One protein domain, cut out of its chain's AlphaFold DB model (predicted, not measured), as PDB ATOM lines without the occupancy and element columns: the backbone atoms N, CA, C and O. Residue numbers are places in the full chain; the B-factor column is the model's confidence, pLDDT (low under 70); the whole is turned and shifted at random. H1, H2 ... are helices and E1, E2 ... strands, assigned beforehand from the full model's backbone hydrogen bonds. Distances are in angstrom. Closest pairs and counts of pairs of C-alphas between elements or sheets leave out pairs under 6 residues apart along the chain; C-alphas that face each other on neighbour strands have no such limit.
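AT A GLANCE: This is residues 75 to 213 of the 222 residues of an uncharacterized protein of Aquimarina algiphila (UniProt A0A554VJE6). A long, narrow sheet of three strands, most of it the hairpin of E2 and E3, has the helix H1 slanting over one face. The short helices H2 and H3 and the helix H4 gather about the end of the sheet where E3 turns into E4, while the loop of residues 121 to 143 and the small strand pair E1 and E5 lie toward the other end. The printed part has 139 residues, with four named helices and five named strands in the order E1 H1 H2 E2 E3 E4 H3 H4 E5; the larger sheet has the order E2 - E3 - E4, and both sheets are antiparallel. The class is mixed, helices and strands, with 69 residues, under half, in named elements. The whole is compact, with a radius of gyration of the C-alphas of 15.8 A, yet elongated, spanning 48 by 30 by 28 A.

IN THESE COORDINATES: In the larger sheet, E2 is residues 112 to 120, 25.2 A long, E3 is residues 144 to 154, 30.1 A long, and E4 is residues 157 to 160. C-alpha 144, where E3 begins, is at (176.403, 144.436, 108.939). H1 is residues 80 to 98, 26.9 A long, from C-alpha 80 at (165.806, 131.400, 96.004). H2 is residues 103 to 108, H3 residues 167 to 170, and H4 residues 173 to 182, 14.4 A long. E1 is residues 75 to 77 and E5 residues 210 to 212, with C-alpha 212 at (177.640, 134.423, 108.600).

HOW THE PARTS SIT: E2, E3 and E4 form a meander, each strand the antiparallel neighbour of the one before. In the hairpin E2 and E3, N 115 and O 149 are 2.9 A apart; in the hairpin E3 and E4, N 154 and O 157 are 2.9 A apart. H1 is on one face of this sheet, making two layers, at a height over the sheet of 9.9 A; it lies over E2 and E3, slantwise to the strands, at 56 degrees to E2 on the local plane. The closest C-alphas of H1 and E3 are those of Ile 90 and Pro 150, 6.5 A. H2, H3 and H4 each only graze the sheet. H3 and H4 are close but not clearly touching, with the C-alphas of Ser 168 and Leu 176 closest at 6.8 A. E1 and E5 are antiparallel neighbours, with N 210 and O 77 at 2.8 A. In H1, H2 and H4 every O i to N i+4 pair is within hydrogen-bond range; H3 is too short for one.

THE WHOLE: The C-alphas of Lys 103 and Asn 139, 48.7 A apart, are the two farthest apart. The printed part has no cut. The links E2 to E3, 23 residues, and H4 to E5, 27 residues, are long. Mean pLDDT of the printed part is 76.9; residues 182 to 213 are under 70.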
ATOM      1  N   SER A  75     179.133 137.502 104.868       83.12
ATOM      2  CA  SER A  75     178.226 137.093 103.806       83.12
ATOM      3  C   SER A  75     176.772 137.142 104.275       83.12
ATOM      4  O   SER A  75     176.473 137.250 105.469       83.12
ATOM      5  N   ILE A  76     175.871 137.071 103.300       81.44
ATOM      6  CA  ILE A  76     174.438 136.926 103.514       81.44
ATOM      7  C   ILE A  76     173.900 135.925 102.499       81.44
ATOM      8  O   ILE A  76     174.183 136.020 101.301       81.44
ATOM      9  N   TRP A  77     173.129 134.956 102.974       81.75
ATOM     10  CA  TRP A  77     172.598 133.885 102.138       81.75
ATOM     11  C   TRP A  77     171.075 133.901 102.101       81.75
ATOM     12  O   TRP A  77     170.459 133.610 103.112       81.75
ATOM     13  N   PHE A  78     170.451 134.168 100.957       79.94
ATOM     14  CA  PHE A  78     168.997 134.039 100.802       79.94
ATOM     15  C   PHE A  78     168.660 132.757 100.047       79.94
ATOM     16  O   PHE A  78     169.311 132.437  99.048       79.94
ATOM     17  N   ASP A  79     167.603 132.061 100.459       80.12
ATOM     18  CA  ASP A  79     167.031 131.025  99.613       80.12
ATOM     19  C   ASP A  79     166.369 131.653  98.369       80.12
ATOM     20  O   ASP A  79     165.907 132.801  98.368       80.12
ATOM     21  N   LEU A  80     166.332 130.894  97.272       81.56
ATOM     22  CA  LEU A  80     165.806 131.400  96.004       81.56
ATOM     23  C   LEU A  80     164.300 131.687  96.051       81.56
ATOM     24  O   LEU A  80     163.835 132.548  95.306       81.56
ATOM     25  N   GLU A  81     163.532 130.980  96.880       82.00
ATOM     26  CA  GLU A  81     162.081 131.167  96.980       82.00
ATOM     27  C   GLU A  81     161.753 132.532  97.593       82.00
ATOM     28  O   GLU A  81     160.879 133.251  97.109       82.00
ATOM     29  N   THR A  82     162.520 132.935  98.599       79.69
ATOM     30  CA  THR A  82     162.456 134.256  99.222       79.69
ATOM     31  C   THR A  82     162.740 135.379  98.227       79.69
ATOM     32  O   THR A  82     161.952 136.324  98.120       79.69
ATOM     33  N   LEU A  83     163.802 135.256  97.424       84.50
ATOM     34  CA  LEU A  83     164.113 136.239  96.379       84.50
ATOM     35  C   LEU A  83     163.016 136.304  95.305       84.50
ATOM     36  O   LEU A  83     162.613 137.394  94.902       84.50
ATOM     37  N   LYS A  84     162.491 135.152  94.871       85.31
ATOM     38  CA  LYS A  84     161.398 135.085  93.889       85.31
ATOM     39  C   LYS A  84     160.127 135.749  94.402       85.31
ATOM     40  O   LYS A  84     159.538 136.545  93.678       85.31
ATOM     41  N   LYS A  85     159.720 135.466  95.645       83.44
ATOM     42  CA  LYS A  85     158.556 136.107  96.276       83.44
ATOM     43  C   LYS A  85     158.725 137.616  96.335       83.44
ATOM     44  O   LYS A  85     157.802 138.344  95.983       83.44
ATOM     45  N   PHE A  86     159.902 138.089  96.734       85.62
ATOM     46  CA  PHE A  86     160.182 139.519  96.778       85.62
ATOM     47  C   PHE A  86     160.030 140.181  95.402       85.62
ATOM     48  O   PHE A  86     159.288 141.154  95.270       85.62
ATOM     49  N   ILE A  87     160.658 139.612  94.366       88.94
ATOM     50  CA  ILE A  87     160.550 140.105  92.983       88.94
ATOM     51  C   ILE A  87     159.088 140.091  92.517       88.94
ATOM     52  O   ILE A  87     158.590 141.110  92.038       88.94
ATOM     53  N   TYR A  88     158.376 138.985  92.747       88.31
ATOM     54  CA  TYR A  88     156.963 138.856  92.402       88.31
ATOM     55  C   TYR A  88     156.112 139.954  93.049       88.31
ATOM     56  O   TYR A  88     155.288 140.571  92.378       88.31
ATOM     57  N   HIS A  89     156.306 140.239  94.340       86.69
ATOM     58  CA  HIS A  89     155.531 141.276  95.021       86.69
ATOM     59  C   HIS A  89     155.847 142.679  94.507       86.69
ATOM     60  O   HIS A  89     154.922 143.482  94.378       86.69
ATOM     61  N   ILE A  90     157.101 142.968  94.152       90.88
ATOM     62  CA  ILE A  90     157.453 144.232  93.498       90.88
ATOM     63  C   ILE A  90     156.668 144.385  92.198       90.88
ATOM     64  O   ILE A  90     155.984 145.392  92.017       90.88
ATOM     65  N   GLU A  91     156.735 143.394  91.312       91.06
ATOM     66  CA  GLU A  91     156.080 143.433  90.003       91.06
ATOM     67  C   GLU A  91     154.556 143.503  90.142       91.06
ATOM     68  O   GLU A  91     153.913 144.405  89.600       91.06
ATOM     69  N   HIS A  92     153.977 142.608  90.943       89.00
ATOM     70  CA  HIS A  92     152.538 142.511  91.149       89.00
ATOM     71  C   HIS A  92     151.941 143.808  91.708       89.00
ATOM     72  O   HIS A  92     150.955 144.328  91.176       89.00
ATOM     73  N   HIS A  93     152.527 144.348  92.782       89.00
ATOM     74  CA  HIS A  93     152.010 145.566  93.400       89.00
ATOM     75  C   HIS A  93     152.273 146.799  92.542       89.00
ATOM     76  O   HIS A  93     151.398 147.656  92.456       89.00
ATOM     77  N   THR A  94     153.396 146.850  91.823       91.50
ATOM     78  CA  THR A  94     153.646 147.906  90.835       91.50
ATOM     79  C   THR A  94     152.547 147.939  89.781       91.50
ATOM     80  O   THR A  94     151.961 148.993  89.549       91.50
ATOM     81  N   GLU A  95     152.227 146.806  89.154       90.81
ATOM     82  CA  GLU A  95     151.205 146.756  88.104       90.81
ATOM     83  C   GLU A  95     149.802 147.067  88.636       90.81
ATOM     84  O   GLU A  95     148.982 147.669  87.939       90.81
ATOM     85  N   LYS A  96     149.516 146.709  89.891       89.94
ATOM     86  CA  LYS A  96     148.269 147.097  90.556       89.94
ATOM     87  C   LYS A  96     148.201 148.611  90.786       89.94
ATOM     88  O   LYS A  96     147.210 149.224  90.398       89.94
ATOM     89  N   SER A  97     149.240 149.200  91.374       88.75
ATOM     90  CA  SER A  97     149.300 150.627  91.713       88.75
ATOM     91  C   SER A  97     149.343 151.509  90.463       88.75
ATOM     92  O   SER A  97     148.651 152.521  90.402       88.75
ATOM     93  N   LYS A  98     150.055 151.089  89.408       89.38
ATOM     94  CA  LYS A  98     150.095 151.785  88.111       89.38
ATOM     95  C   LYS A  98     148.708 152.055  87.536       89.38
ATOM     96  O   LYS A  98     148.478 153.139  87.014       89.38
ATOM     97  N   LYS A  99     147.772 151.106  87.650       89.69
ATOM     98  CA  LYS A  99     146.400 151.247  87.119       89.69
ATOM     99  C   LYS A  99     145.610 152.385  87.767       89.69
ATOM    100  O   LYS A  99     144.612 152.815  87.197       89.69
ATOM    101  N   LEU A 100     146.042 152.844  88.940       89.69
ATOM    102  CA  LEU A 100     145.410 153.914  89.708       89.69
ATOM    103  C   LEU A 100     146.019 155.290  89.386       89.69
ATOM    104  O   LEU A 100     145.428 156.319  89.700       89.69
ATOM    105  N   LEU A 101     147.165 155.320  88.697       90.19
ATOM    106  CA  LEU A 101     147.852 156.545  88.297       90.19
ATOM    107  C   LEU A 101     147.266 157.156  87.019       90.19
ATOM    108  O   LEU A 101     146.623 156.483  86.207       90.19
ATOM    109  N   SER A 102     147.565 158.438  86.791       92.12
ATOM    110  CA  SER A 102     147.272 159.106  85.521       92.12
ATOM    111  C   SER A 102     148.004 158.424  84.355       92.12
ATOM    112  O   SER A 102     149.072 157.837  84.532       92.12
ATOM    113  N   LYS A 103     147.469 158.526  83.129       91.62
ATOM    114  CA  LYS A 103     148.144 157.973  81.937       91.62
ATOM    115  C   LYS A 103     149.548 158.554  81.743       91.62
ATOM    116  O   LYS A 103     150.446 157.840  81.311       91.62
ATOM    117  N   GLU A 104     149.730 159.834  82.057       90.00
ATOM    118  CA  GLU A 104     151.026 160.506  81.974       90.00
ATOM    119  C   GLU A 104     152.030 159.907  82.965       90.00
ATOM    120  O   GLU A 104     153.139 159.548  82.575       90.00
ATOM    121  N   ASP A 105     151.626 159.714  84.223       89.81
ATOM    122  CA  ASP A 105     152.491 159.111  85.238       89.81
ATOM    123  C   ASP A 105     152.808 157.646  84.929       89.81
ATOM    124  O   ASP A 105     153.948 157.222  85.110       89.81
ATOM    125  N   GLN A 106     151.846 156.887  84.395       90.12
ATOM    126  CA  GLN A 106     152.078 155.509  83.952       90.12
ATOM    127  C   GLN A 106     153.181 155.429  82.889       90.12
ATOM    128  O   GLN A 106     154.070 154.589  83.000       90.12
ATOM    129  N   MET A 107     153.166 156.325  81.893       87.50
ATOM    130  CA  MET A 107     154.177 156.357  80.825       87.50
ATOM    131  C   MET A 107     155.577 156.731  81.326       87.50
ATOM    132  O   MET A 107     156.570 156.397  80.681       87.50
ATOM    133  N   ARG A 108     155.672 157.412  82.472       87.31
ATOM    134  CA  ARG A 108     156.951 157.795  83.087       87.31
ATOM    135  C   ARG A 108     157.587 156.669  83.896       87.31
ATOM    136  O   ARG A 108     158.765 156.778  84.237       87.31
ATOM    137  N   ILE A 109     156.841 155.610  84.211       86.94
ATOM    138  CA  ILE A 109     157.355 154.456  84.950       86.94
ATOM    139  C   ILE A 109     157.960 153.461  83.963       86.94
ATOM    140  O   ILE A 109     157.262 152.778  83.217       86.94
ATOM    141  N   GLY A 110     159.283 153.377  83.985       88.00
ATOM    142  CA  GLY A 110     160.074 152.457  83.187       88.00
ATOM    143  C   GLY A 110     160.372 151.140  83.904       88.00
ATOM    144  O   GLY A 110     159.569 150.611  84.674       88.00
ATOM    145  N   LYS A 111     161.558 150.593  83.616       93.31
ATOM    146  CA  LYS A 111     162.011 149.297  84.132       93.31
ATOM    147  C   LYS A 111     162.096 149.289  85.656       93.31
ATOM    148  O   LYS A 111     162.609 150.237  86.253       93.31
ATOM    149  N   LEU A 112     161.652 148.189  86.252       95.25
ATOM    150  CA  LEU A 112     161.850 147.906  87.668       95.25
ATOM    151  C   LEU A 112     163.259 147.362  87.916       95.25
ATOM    152  O   LEU A 112     163.909 146.831  87.014       95.25
ATOM    153  N   GLY A 113     163.724 147.499  89.147       94.44
ATOM    154  CA  GLY A 113     164.979 146.932  89.616       94.44
ATOM    155  C   GLY A 113     165.000 146.835  91.133       94.44
ATOM    156  O   GLY A 113     164.083 147.299  91.809       94.44
ATOM    157  N   VAL A 114     166.079 146.287  91.677       93.62
ATOM    158  CA  VAL A 114     166.311 146.208  93.122       93.62
ATOM    159  C   VAL A 114     167.619 146.916  93.439       93.62
ATOM    160  O   VAL A 114     168.639 146.666  92.797       93.62
ATOM    161  N   ARG A 115     167.592 147.800  94.434       93.19
ATOM    162  CA  ARG A 115     168.790 148.416  95.001       93.19
ATOM    163  C   ARG A 115     169.116 147.734  96.314       93.19
ATOM    164  O   ARG A 115     168.246 147.582  97.163       93.19
ATOM    165  N   ILE A 116     170.375 147.353  96.473       90.19
ATOM    166  CA  ILE A 116     170.874 146.714  97.686       90.19
ATOM    167  C   ILE A 116     171.735 147.734  98.426       90.19
ATOM    168  O   ILE A 116     172.749 148.195  97.902       90.19
ATOM    169  N   TYR A 117     171.304 148.112  99.623       89.38
ATOM    170  CA  TYR A 117     172.041 148.986 100.523       89.38
ATOM    171  C   TYR A 117     172.877 148.159 101.489       89.38
ATOM    172  O   TYR A 117     172.349 147.259 102.137       89.38
ATOM    173  N   TYR A 118     174.153 148.511 101.631       88.81
ATOM    174  CA  TYR A 118     174.945 148.100 102.786       88.81
ATOM    175  C   TYR A 118     174.418 148.835 104.020       88.81
ATOM    176  O   TYR A 118     174.314 150.062 104.008       88.81
ATOM    177  N   SER A 119     174.049 148.090 105.056       88.88
ATOM    178  CA  SER A 119     173.417 148.609 106.267       88.88
ATOM    179  C   SER A 119     173.980 147.908 107.500       88.88
ATOM    180  O   SER A 119     174.766 146.970 107.398       88.88
ATOM    181  N   CYS A 120     173.552 148.340 108.677       88.44
ATOM    182  CA  CYS A 120     173.722 147.600 109.916       88.44
ATOM    183  C   CYS A 120     172.390 147.501 110.656       88.44
ATOM    184  O   CYS A 120     171.466 148.284 110.408       88.44
ATOM    185  N   TYR A 121     172.281 146.530 111.557       87.38
ATOM    186  CA  TYR A 121     171.179 146.524 112.507       87.38
ATOM    187  C   TYR A 121     171.323 147.661 113.526       87.38
ATOM    188  O   TYR A 121     172.446 148.062 113.849       87.38
ATOM    189  N   PRO A 122     170.206 148.149 114.095       88.19
ATOM    190  CA  PRO A 122     170.244 149.088 115.206       88.19
ATOM    191  C   PRO A 122     171.097 148.583 116.377       88.19
ATOM    192  O   PRO A 122     171.349 147.387 116.540       88.19
ATOM    193  N   SER A 123     171.518 149.513 117.235       87.75
ATOM    194  CA  SER A 123     172.278 149.186 118.445       87.75
ATOM    195  C   SER A 123     171.499 148.324 119.433       87.75
ATOM    196  O   SER A 123     172.111 147.584 120.198       87.75
ATOM    197  N   GLU A 124     170.173 148.433 119.411       85.75
ATOM    198  CA  GLU A 124     169.255 147.704 120.275       85.75
ATOM    199  C   GLU A 124     168.064 147.224 119.446       85.75
ATOM    200  O   GLU A 124     167.126 147.975 119.187       85.75
ATOM    201  N   ILE A 125     168.116 145.970 119.009       82.00
ATOM    202  CA  ILE A 125     167.040 145.344 118.235       82.00
ATOM    203  C   ILE A 125     165.808 145.040 119.112       82.00
ATOM    204  O   ILE A 125     164.676 145.121 118.648       82.00
ATOM    205  N   SER A 126     166.009 144.740 120.398       75.75
ATOM    206  CA  SER A 126     164.957 144.280 121.315       75.75
ATOM    207  C   SER A 126     164.271 145.391 122.122       75.75
ATOM    208  O   SER A 126     163.585 145.098 123.098       75.75
ATOM    209  N   ASN A 127     164.468 146.668 121.776       74.88
ATOM    210  CA  ASN A 127     163.875 147.794 122.515       74.88
ATOM    211  C   ASN A 127     162.405 148.078 122.142       74.88
ATOM    212  O   ASN A 127     161.803 149.009 122.675       74.88
ATOM    213  N   GLY A 128     161.828 147.295 121.225       73.56
ATOM    214  CA  GLY A 128     160.438 147.421 120.787       73.56
ATOM    215  C   GLY A 128     160.162 148.595 119.843       73.56
ATOM    216  O   GLY A 128     159.022 148.745 119.409       73.56
ATOM    217  N   LEU A 129     161.173 149.401 119.485       78.75
ATOM    218  CA  LEU A 129     161.019 150.500 118.520       78.75
ATOM    219  C   LEU A 129     160.748 149.989 117.100       78.75
ATOM    220  O   LEU A 129     160.053 150.652 116.334       78.75
ATOM    221  N   TYR A 130     161.284 148.813 116.765       79.06
ATOM    222  CA  TYR A 130     161.149 148.182 115.454       79.06
ATOM    223  C   TYR A 130     160.584 146.768 115.620       79.06
ATOM    224  O   TYR A 130     161.356 145.817 115.753       79.06
ATOM    225  N   PRO A 131     159.245 146.609 115.624       78.56
ATOM    226  CA  PRO A 131     158.599 145.316 115.838       78.56
ATOM    227  C   PRO A 131     159.104 144.210 114.906       78.56
ATOM    228  O   PRO A 131     159.255 143.069 115.336       78.56
ATOM    229  N   ASP A 132     159.443 144.577 113.669       75.81
ATOM    230  CA  ASP A 132     159.947 143.678 112.625       75.81
ATOM    231  C   ASP A 132     161.295 143.028 112.978       75.81
ATOM    232  O   ASP A 132     161.675 142.015 112.392       75.81
ATOM    233  N   LEU A 133     162.037 143.599 113.932       81.25
ATOM    234  CA  LEU A 133     163.330 143.077 114.372       81.25
ATOM    235  C   LEU A 133     163.230 142.238 115.655       81.25
ATOM    236  O   LEU A 133     164.190 141.551 115.994       81.25
ATOM    237  N   ASN A 134     162.083 142.221 116.344       78.12
ATOM    238  CA  ASN A 134     161.923 141.555 117.647       78.12
ATOM    239  C   ASN A 134     162.173 140.036 117.618       78.12
ATOM    240  O   ASN A 134     162.394 139.425 118.660       78.12
ATOM    241  N   VAL A 135     162.105 139.420 116.440       77.38
ATOM    242  CA  VAL A 135     162.349 137.984 116.244       77.38
ATOM    243  C   VAL A 135     163.835 137.640 116.107       77.38
ATOM    244  O   VAL A 135     164.194 136.464 116.141       77.38
ATOM    245  N   LEU A 136     164.708 138.642 115.959       78.88
ATOM    246  CA  LEU A 136     166.149 138.434 115.881       78.88
ATOM    247  C   LEU A 136     166.774 138.348 117.277       78.88
ATOM    248  O   LEU A 136     166.431 139.133 118.164       78.88
ATOM    249  N   PRO A 137     167.758 137.456 117.476       82.38
ATOM    250  CA  PRO A 137     168.541 137.466 118.696       82.38
ATOM    251  C   PRO A 137     169.417 138.726 118.792       82.38
ATOM    252  O   PRO A 137     169.869 139.293 117.797       82.38
ATOM    253  N   THR A 138     169.717 139.150 120.019       85.19
ATOM    254  CA  THR A 138     170.467 140.389 120.300       85.19
ATOM    255  C   THR A 138     171.909 140.376 119.796       85.19
ATOM    256  O   THR A 138     172.516 141.435 119.653       85.19
ATOM    257  N   ASN A 139     172.472 139.210 119.468       83.69
ATOM    258  CA  ASN A 139     173.797 139.119 118.856       83.69
ATOM    259  C   ASN A 139     173.846 139.680 117.423       83.69
ATOM    260  O   ASN A 139     174.944 139.834 116.901       83.69
ATOM    261  N   TYR A 140     172.705 140.019 116.813       84.50
ATOM    262  CA  TYR A 140     172.629 140.759 115.549       84.50
ATOM    263  C   TYR A 140     172.838 142.271 115.718       84.50
ATOM    264  O   TYR A 140     173.068 142.956 114.724       84.50
ATOM    265  N   ASN A 141     172.780 142.806 116.945       86.25
ATOM    266  CA  ASN A 141     172.940 144.240 117.205       86.25
ATOM    267  C   ASN A 141     174.213 144.780 116.536       86.25
ATOM    268  O   ASN A 141     175.294 144.219 116.710       86.25
ATOM    269  N   LYS A 142     174.080 145.896 115.806       86.81
ATOM    270  CA  LYS A 142     175.165 146.580 115.075       86.81
ATOM    271  C   LYS A 142     175.864 145.777 113.971       86.81
ATOM    272  O   LYS A 142     176.727 146.352 113.312       86.81
ATOM    273  N   ARG A 143     175.506 144.511 113.727       85.25
ATOM    274  CA  ARG A 143     176.121 143.723 112.651       85.25
ATOM    275  C   ARG A 143     175.753 144.278 111.286       85.25
ATOM    276  O   ARG A 143     174.633 144.773 111.099       85.25
ATOM    277  N   HIS A 144     176.674 144.162 110.338       87.50
ATOM    278  CA  HIS A 144     176.403 144.436 108.939       87.50
ATOM    279  C   HIS A 144     175.252 143.563 108.439       87.50
ATOM    280  O   HIS A 144     175.114 142.384 108.757       87.50
ATOM    281  N   THR A 145     174.414 144.178 107.621       86.88
ATOM    282  CA  THR A 145     173.321 143.535 106.909       86.88
ATOM    283  C   THR A 145     173.127 144.243 105.573       86.88
ATOM    284  O   THR A 145     173.774 145.252 105.281       86.88
ATOM    285  N   LEU A 146     172.234 143.723 104.742       87.62
ATOM    286  CA  LEU A 146     171.816 144.380 103.513       87.62
ATOM    287  C   LEU A 146     170.335 144.724 103.602       87.62
ATOM    288  O   LEU A 146     169.575 143.992 104.223       87.62
ATOM    289  N   ILE A 147     169.920 145.805 102.950       86.38
ATOM    290  CA  ILE A 147     168.502 146.119 102.745       86.38
ATOM    291  C   ILE A 147     168.250 146.172 101.245       86.38
ATOM    292  O   ILE A 147     168.893 146.943 100.530       86.38
ATOM    293  N   MET A 148     167.313 145.360 100.761       87.00
ATOM    294  CA  MET A 148     166.885 145.391  99.363       87.00
ATOM    295  C   MET A 148     165.640 146.257  99.223       87.00
ATOM    296  O   MET A 148     164.617 145.960  99.839       87.00
ATOM    297  N   LEU A 149     165.719 147.297  98.395       89.62
ATOM    298  CA  LEU A 149     164.605 148.191  98.101       89.62
ATOM    299  C   LEU A 149     164.195 148.136  96.625       89.62
ATOM    300  O   LEU A 149     165.064 148.094  95.745       89.62
ATOM    301  N   PRO A 150     162.883 148.174  96.330       93.06
ATOM    302  CA  PRO A 150     162.379 148.286  94.973       93.06
ATOM    303  C   PRO A 150     162.796 149.620  94.361       93.06
ATOM    304  O   PRO A 150     162.740 150.673  94.997       93.06
ATOM    305  N   THR A 151     163.172 149.575  93.089       94.25
ATOM    306  CA  THR A 151     163.465 150.760  92.289       94.25
ATOM    307  C   THR A 151     162.696 150.734  90.986       94.25
ATOM    308  O   THR A 151     162.426 149.671  90.427       94.25
ATOM    309  N   MET A 152     162.364 151.911  90.484       94.12
ATOM    310  CA  MET A 152     161.809 152.084  89.151       94.12
ATOM    311  C   MET A 152     162.617 153.137  88.407       94.12
ATOM    312  O   MET A 152     163.074 154.126  88.985       94.12
ATOM    313  N   LEU A 153     162.808 152.928  87.110       94.06
ATOM    314  CA  LEU A 153     163.339 153.955  86.234       94.06
ATOM    315  C   LEU A 153     162.249 155.003  86.003       94.06
ATOM    316  O   LEU A 153     161.199 154.679  85.463       94.06
ATOM    317  N   ARG A 154     162.503 156.252  86.375       89.44
ATOM    318  CA  ARG A 154     161.628 157.385  86.069       89.44
ATOM    319  C   ARG A 154     162.501 158.577  85.722       89.44
ATOM    320  O   ARG A 154     163.461 158.862  86.431       89.44
ATOM    321  N   ASP A 155     162.213 159.207  84.589       85.88
ATOM    322  CA  ASP A 155     163.004 160.317  84.046       85.88
ATOM    323  C   ASP A 155     164.519 159.993  83.977       85.88
ATOM    324  O   ASP A 155     165.369 160.794  84.356       85.88
ATOM    325  N   ASN A 156     164.858 158.775  83.527       86.62
ATOM    326  CA  ASN A 156     166.222 158.222  83.457       86.62
ATOM    327  C   ASN A 156     166.965 158.069  84.799       86.62
ATOM    328  O   ASN A 156     168.178 157.853  84.816       86.62
ATOM    329  N   ILE A 157     166.257 158.122  85.927       90.56
ATOM    330  CA  ILE A 157     166.823 157.910  87.260       90.56
ATOM    331  C   ILE A 157     166.188 156.665  87.882       90.56
ATOM    332  O   ILE A 157     164.969 156.521  87.902       90.56
ATOM    333  N   HIS A 158     167.012 155.769  88.426       92.75
ATOM    334  CA  HIS A 158     166.536 154.656  89.251       92.75
ATOM    335  C   HIS A 158     166.151 155.179  90.636       92.75
ATOM    336  O   HIS A 158     167.018 155.370  91.494       92.75
ATOM    337  N   MET A 159     164.864 155.452  90.829       92.06
ATOM    338  CA  MET A 159     164.324 155.958  92.086       92.06
ATOM    339  C   MET A 159     163.812 154.817  92.951       92.06
ATOM    340  O   MET A 159     163.109 153.934  92.461       92.06
ATOM    341  N   ASP A 160     164.150 154.868  94.234       92.38
ATOM    342  CA  ASP A 160     163.577 153.984  95.241       92.38
ATOM    343  C   ASP A 160     162.107 154.361  95.442       92.38
ATOM    344  O   ASP A 160     161.762 155.546  95.465       92.38
ATOM    345  N   PHE A 161     161.238 153.367  95.575       91.19
ATOM    346  CA  PHE A 161     159.803 153.594  95.717       91.19
ATOM    347  C   PHE A 161     159.153 152.493  96.557       91.19
ATOM    348  O   PHE A 161     159.773 151.480  96.876       91.19
ATOM    349  N   ASN A 162     157.893 152.710  96.923       89.94
ATOM    350  CA  ASN A 162     157.073 151.756  97.648       89.94
ATOM    351  C   ASN A 162     155.984 151.198  96.703       89.94
ATOM    352  O   ASN A 162     154.992 151.885  96.460       89.94
ATOM    353  N   PRO A 163     156.108 149.954  96.200       89.44
ATOM    354  CA  PRO A 163     155.152 149.372  95.256       89.44
ATOM    355  C   PRO A 163     153.692 149.356  95.726       89.44
ATOM    356  O   PRO A 163     152.790 149.329  94.885       89.44
ATOM    357  N   ILE A 164     153.448 149.375  97.041       85.88
ATOM    358  CA  ILE A 164     152.096 149.370  97.622       85.88
ATOM    359  C   ILE A 164     151.545 150.771  97.920       85.88
ATOM    360  O   ILE A 164     150.369 150.882  98.252       85.88
ATOM    361  N   ASP A 165     152.352 151.832  97.789       86.12
ATOM    362  CA  ASP A 165     151.905 153.218  97.964       86.12
ATOM    363  C   ASP A 165     152.045 154.007  96.658       86.12
ATOM    364  O   ASP A 165     153.146 154.367  96.228       86.12
ATOM    365  N   GLU A 166     150.899 154.338  96.066       84.12
ATOM    366  CA  GLU A 166     150.757 155.145  94.852       84.12
ATOM    367  C   GLU A 166     151.506 156.481  94.917       84.12
ATOM    368  O   GLU A 166     152.049 156.943  93.910       84.12
ATOM    369  N   LYS A 167     151.598 157.107  96.098       86.69
ATOM    370  CA  LYS A 167     152.301 158.388  96.245       86.69
ATOM    371  C   LYS A 167     153.772 158.243  95.882       86.69
ATOM    372  O   LYS A 167     154.329 159.125  95.232       86.69
ATOM    373  N   SER A 168     154.391 157.118  96.229       88.81
ATOM    374  CA  SER A 168     155.814 156.889  95.968       88.81
ATOM    375  C   SER A 168     156.167 156.900  94.471       88.81
ATOM    376  O   SER A 168     157.301 157.204  94.109       88.81
ATOM    377  N   PHE A 169     155.188 156.666  93.591       89.56
ATOM    378  CA  PHE A 169     155.384 156.682  92.142       89.56
ATOM    379  C   PHE A 169     155.509 158.091  91.564       89.56
ATOM    380  O   PHE A 169     156.125 158.287  90.516       89.56
ATOM    381  N   THR A 170     154.917 159.084  92.229       88.75
ATOM    382  CA  THR A 170     154.783 160.439  91.681       88.75
ATOM    383  C   THR A 170     155.678 161.459  92.374       88.75
ATOM    384  O   THR A 170     156.039 162.461  91.747       88.75
ATOM    385  N   LEU A 171     156.122 161.187  93.605       88.75
ATOM    386  CA  LEU A 171     157.003 162.069  94.373       88.75
ATOM    387  C   LEU A 171     158.342 162.348  93.663       88.75
ATOM    388  O   LEU A 171     158.873 161.517  92.925       88.75
ATOM    389  N   SER A 172     158.893 163.545  93.901       85.50
ATOM    390  CA  SER A 172     160.262 163.871  93.489       85.50
ATOM    391  C   SER A 172     161.270 163.162  94.390       85.50
ATOM    392  O   SER A 172     160.942 162.760  95.507       85.50
ATOM    393  N   LYS A 173     162.524 163.073  93.945       83.31
ATOM    394  CA  LYS A 173     163.616 162.460  94.709       83.31
ATOM    395  C   LYS A 173     163.776 163.061  96.110       83.31
ATOM    396  O   LYS A 173     163.976 162.334  97.078       83.31
ATOM    397  N   GLU A 174     163.686 164.381  96.236       85.44
ATOM    398  CA  GLU A 174     163.815 165.093  97.513       85.44
ATOM    399  C   GLU A 174     162.650 164.748  98.439       85.44
ATOM    400  O   GLU A 174     162.859 164.442  99.610       85.44
ATOM    401  N   LYS A 175     161.428 164.722  97.895       86.00
ATOM    402  CA  LYS A 175     160.232 164.371  98.664       86.00
ATOM    403  C   LYS A 175     160.199 162.893  99.040       86.00
ATOM    404  O   LYS A 175     159.694 162.580 100.110       86.00
ATOM    405  N   LEU A 176     160.756 162.004  98.215       84.38
ATOM    406  CA  LEU A 176     160.912 160.582  98.533       84.38
ATOM    407  C   LEU A 176     161.818 160.375  99.748       84.38
ATOM    408  O   LEU A 176     161.470 159.603 100.635       84.38
ATOM    409  N   LYS A 177     162.929 161.117  99.851       82.75
ATOM    410  CA  LYS A 177     163.788 161.070 101.047       82.75
ATOM    411  C   LYS A 177     163.013 161.430 102.312       82.75
ATOM    412  O   LYS A 177     163.100 160.717 103.305       82.75
ATOM    413  N   THR A 178     162.244 162.518 102.269       82.38
ATOM    414  CA  THR A 178     161.414 162.925 103.410       82.38
ATOM    415  C   THR A 178     160.320 161.902 103.690       82.38
ATOM    416  O   THR A 178     160.148 161.525 104.840       82.38
ATOM    417  N   TYR A 179     159.643 161.400 102.654       82.06
ATOM    418  CA  TYR A 179     158.611 160.368 102.754       82.06
ATOM    419  C   TYR A 179     159.128 159.111 103.464       82.06
ATOM    420  O   TYR A 179     158.453 158.601 104.351       82.06
ATOM    421  N   PHE A 180     160.333 158.644 103.129       79.25
ATOM    422  CA  PHE A 180     160.936 157.486 103.791       79.25
ATOM    423  C   PHE A 180     161.369 157.773 105.235       79.25
ATOM    424  O   PHE A 180     161.321 156.876 106.066       79.25
ATOM    425  N   ALA A 181     161.744 159.012 105.559       77.06
ATOM    426  CA  ALA A 181     162.136 159.395 106.916       77.06
ATOM    427  C   ALA A 181     160.943 159.672 107.854       77.06
ATOM    428  O   ALA A 181     161.067 159.498 109.063       77.06
ATOM    429  N   SER A 182     159.804 160.135 107.325       67.00
ATOM    430  CA  SER A 182     158.662 160.605 108.127       67.00
ATOM    431  C   SER A 182     157.552 159.574 108.326       67.00
ATOM    432  O   SER A 182     156.674 159.777 109.161       67.00
ATOM    433  N   ASN A 183     157.541 158.496 107.543       61.25
ATOM    434  CA  ASN A 183     156.485 157.488 107.575       61.25
ATOM    435  C   ASN A 183     156.849 156.305 108.476       61.25
ATOM    436  O   ASN A 183     156.925 155.163 108.032       61.25
ATOM    437  N   SER A 184     157.007 156.575 109.772       53.03
ATOM    438  CA  SER A 184     157.392 155.599 110.805       53.03
ATOM    439  C   SER A 184     156.403 154.433 111.003       53.03
ATOM    440  O   SER A 184     156.654 153.564 111.829       53.03
ATOM    441  N   GLY A 185     155.274 154.417 110.282       51.25
ATOM    442  CA  GLY A 185     154.270 153.347 110.307       51.25
ATOM    443  C   GLY A 185     153.885 152.799 108.928       51.25
ATOM    444  O   GLY A 185     152.968 151.986 108.839       51.25
ATOM    445  N   SER A 186     154.529 153.250 107.844       52.84
ATOM    446  CA  SER A 186     154.332 152.677 106.506       52.84
ATOM    447  C   SER A 186     155.394 151.617 106.262       52.84
ATOM    448  O   SER A 186     156.571 151.943 106.137       52.84
ATOM    449  N   SER A 187     154.988 150.352 106.176       55.06
ATOM    450  CA  SER A 187     155.894 149.297 105.730       55.06
ATOM    451  C   SER A 187     156.169 149.483 104.235       55.06
ATOM    452  O   SER A 187     155.251 149.662 103.428       55.06
ATOM    453  N   ILE A 188     157.443 149.509 103.868       53.03
ATOM    454  CA  ILE A 188     157.875 149.426 102.476       53.03
ATOM    455  C   ILE A 188     158.134 147.943 102.224       53.03
ATOM    456  O   ILE A 188     158.746 147.316 103.089       53.03
ATOM    457  N   PRO A 189     157.741 147.388 101.064       50.44
ATOM    458  CA  PRO A 189     158.198 146.092 100.600       50.44
ATOM    459  C   PRO A 189     159.718 146.125 100.453       50.44
ATOM    460  O   PRO A 189     160.262 146.394  99.388       50.44
ATOM    461  N   ALA A 190     160.405 145.906 101.557       50.88
ATOM    462  CA  ALA A 190     161.775 145.484 101.604       50.88
ATOM    463  C   ALA A 190     161.734 143.976 101.816       50.88
ATOM    464  O   ALA A 190     160.760 143.400 102.304       50.88
ATOM    465  N   LEU A 191     162.818 143.299 101.503       46.47
ATOM    466  CA  LEU A 191     163.102 142.092 102.248       46.47
ATOM    467  C   LEU A 191     163.150 142.596 103.745       46.47
ATOM    468  O   LEU A 191     164.038 143.381 104.022       46.47
ATOM    469  N   GLY A 192     162.118 142.292 104.602       39.84
ATOM    470  CA  GLY A 192     161.730 142.552 106.050       39.84
ATOM    471  C   GLY A 192     161.160 141.320 106.834       39.84
ATOM    472  O   GLY A 192     160.188 140.814 106.324       39.84
ATOM    473  N   ILE A 193     161.659 140.777 107.973       41.44
ATOM    474  CA  ILE A 193     161.209 139.465 108.590       41.44
ATOM    475  C   ILE A 193     159.682 139.274 108.785       41.44
ATOM    476  O   ILE A 193     158.949 140.225 109.009       41.44
ATOM    477  N   PHE A 194     159.261 137.999 108.758       36.47
ATOM    478  CA  PHE A 194     157.942 137.397 109.012       36.47
ATOM    479  C   PHE A 194     157.071 137.981 110.145       36.47
ATOM    480  O   PHE A 194     157.527 138.374 111.215       36.47
ATOM    481  N   GLU A 195     155.767 137.859 109.894       33.34
ATOM    482  CA  GLU A 195     154.613 138.212 110.716       33.34
ATOM    483  C   GLU A 195     154.395 137.237 111.893       33.34
ATOM    484  O   GLU A 195     154.344 136.017 111.716       33.34
ATOM    485  N   SER A 196     154.176 137.777 113.097       31.67
ATOM    486  CA  SER A 196     153.436 137.076 114.150       31.67
ATOM    487  C   SER A 196     151.948 137.149 113.803       31.67
ATOM    488  O   SER A 196     151.367 138.231 113.735       31.67
ATOM    489  N   SER A 197     151.336 135.995 113.547       36.16
ATOM    490  CA  SER A 197     149.917 135.853 113.215       36.16
ATOM    491  C   SER A 197     149.013 136.533 114.255       36.16
ATOM    492  O   SER A 197     148.892 136.011 115.365       36.16
ATOM    493  N   SER A 198     148.350 137.650 113.916       35.97
ATOM    494  CA  SER A 198     147.191 138.136 114.697       35.97
ATOM    495  C   SER A 198     146.329 139.255 114.078       35.97
ATOM    496  O   SER A 198     145.212 139.440 114.545       35.97
ATOM    497  N   ASN A 199     146.743 140.017 113.052       31.08
ATOM    498  CA  ASN A 199     145.922 141.154 112.584       31.08
ATOM    499  C   ASN A 199     145.836 141.287 111.055       31.08
ATOM    500  O   ASN A 199     146.842 141.343 110.365       31.08
ATOM    501  N   ASN A 200     144.608 141.428 110.541       32.72
ATOM    502  CA  ASN A 200     144.203 141.544 109.125       32.72
ATOM    503  C   ASN A 200     144.728 142.802 108.368       32.72
ATOM    504  O   ASN A 200     144.016 143.356 107.527       32.72
ATOM    505  N   ARG A 201     145.929 143.321 108.671       35.28
ATOM    506  CA  ARG A 201     146.481 144.557 108.070       35.28
ATOM    507  C   ARG A 201     147.990 144.524 107.745       35.28
ATOM    508  O   ARG A 201     148.587 145.594 107.661       35.28
ATOM    509  N   SER A 202     148.602 143.363 107.503       30.33
ATOM    510  CA  SER A 202     150.045 143.254 107.190       30.33
ATOM    511  C   SER A 202     150.325 142.611 105.822       30.33
ATOM    512  O   SER A 202     149.593 141.733 105.370       30.33
ATOM    513  N   THR A 203     151.370 143.098 105.139       32.38
ATOM    514  CA  THR A 203     151.801 142.737 103.771       32.38
ATOM    515  C   THR A 203     153.132 141.973 103.752       32.38
ATOM    516  O   THR A 203     153.851 141.931 104.741       32.38
ATOM    517  N   ILE A 204     153.467 141.387 102.600       29.95
ATOM    518  CA  ILE A 204     154.532 140.390 102.397       29.95
ATOM    519  C   ILE A 204     155.919 141.056 102.255       29.95
ATOM    520  O   ILE A 204     156.074 141.977 101.453       29.95
ATOM    521  N   SER A 205     156.919 140.609 103.035       38.56
ATOM    522  CA  SER A 205     158.326 141.092 103.099       38.56
ATOM    523  C   SER A 205     159.239 140.035 103.809       38.56
ATOM    524  O   SER A 205     158.692 139.223 104.552       38.56
ATOM    525  N   GLN A 206     160.584 139.978 103.578       40.03
ATOM    526  CA  GLN A 206     161.596 139.122 104.323       40.03
ATOM    527  C   GLN A 206     163.092 139.644 104.412       40.03
ATOM    528  O   GLN A 206     163.750 139.559 103.405       40.03
ATOM    529  N   ASN A 207     163.724 140.152 105.511       42.41
ATOM    530  CA  ASN A 207     165.027 140.946 105.478       42.41
ATOM    531  C   ASN A 207     166.303 140.214 105.860       42.41
ATOM    532  O   ASN A 207     167.273 140.825 106.309       42.41
ATOM    533  N   HIS A 208     166.338 138.903 105.786       48.59
ATOM    534  CA  HIS A 208     167.589 138.250 106.113       48.59
ATOM    535  C   HIS A 208     167.758 137.012 105.282       48.59
ATOM    536  O   HIS A 208     166.901 136.131 105.208       48.59
ATOM    537  N   GLY A 209     168.929 136.966 104.681       49.97
ATOM    538  CA  GLY A 209     169.586 135.713 104.504       49.97
ATOM    539  C   GLY A 209     170.243 135.269 105.806       49.97
ATOM    540  O   GLY A 209     170.396 136.074 106.723       49.97
ATOM    541  N   GLY A 210     170.677 134.015 105.898       53.94
ATOM    542  CA  GLY A 210     171.568 133.607 106.983       53.94
ATOM    543  C   GLY A 210     172.814 134.497 106.968       53.94
ATOM    544  O   GLY A 210     173.548 134.484 105.979       53.94
ATOM    545  N   LEU A 211     173.005 135.316 108.011       59.31
ATOM    546  CA  LEU A 211     174.239 136.077 108.205       59.31
ATOM    547  C   LEU A 211     175.311 135.145 108.744       59.31
ATOM    548  O   LEU A 211     175.064 134.395 109.689       59.31
ATOM    549  N   ILE A 212     176.504 135.227 108.169       59.81
ATOM    550  CA  ILE A 212     177.640 134.423 108.600       59.81
ATOM    551  C   ILE A 212     178.762 135.360 109.040       59.81
ATOM    552  O   ILE A 212     179.303 136.084 108.192       59.81
ATOM    553  N   PRO A 213     179.129 135.341 110.336       54.72
ATOM    554  CA  PRO A 213     178.329 134.938 111.517       54.72
ATOM    555  C   PRO A 213     177.100 135.858 111.750       54.72
ATOM    556  O   PRO A 213     177.083 136.974 111.223       54.72
TER     557      PRO A 213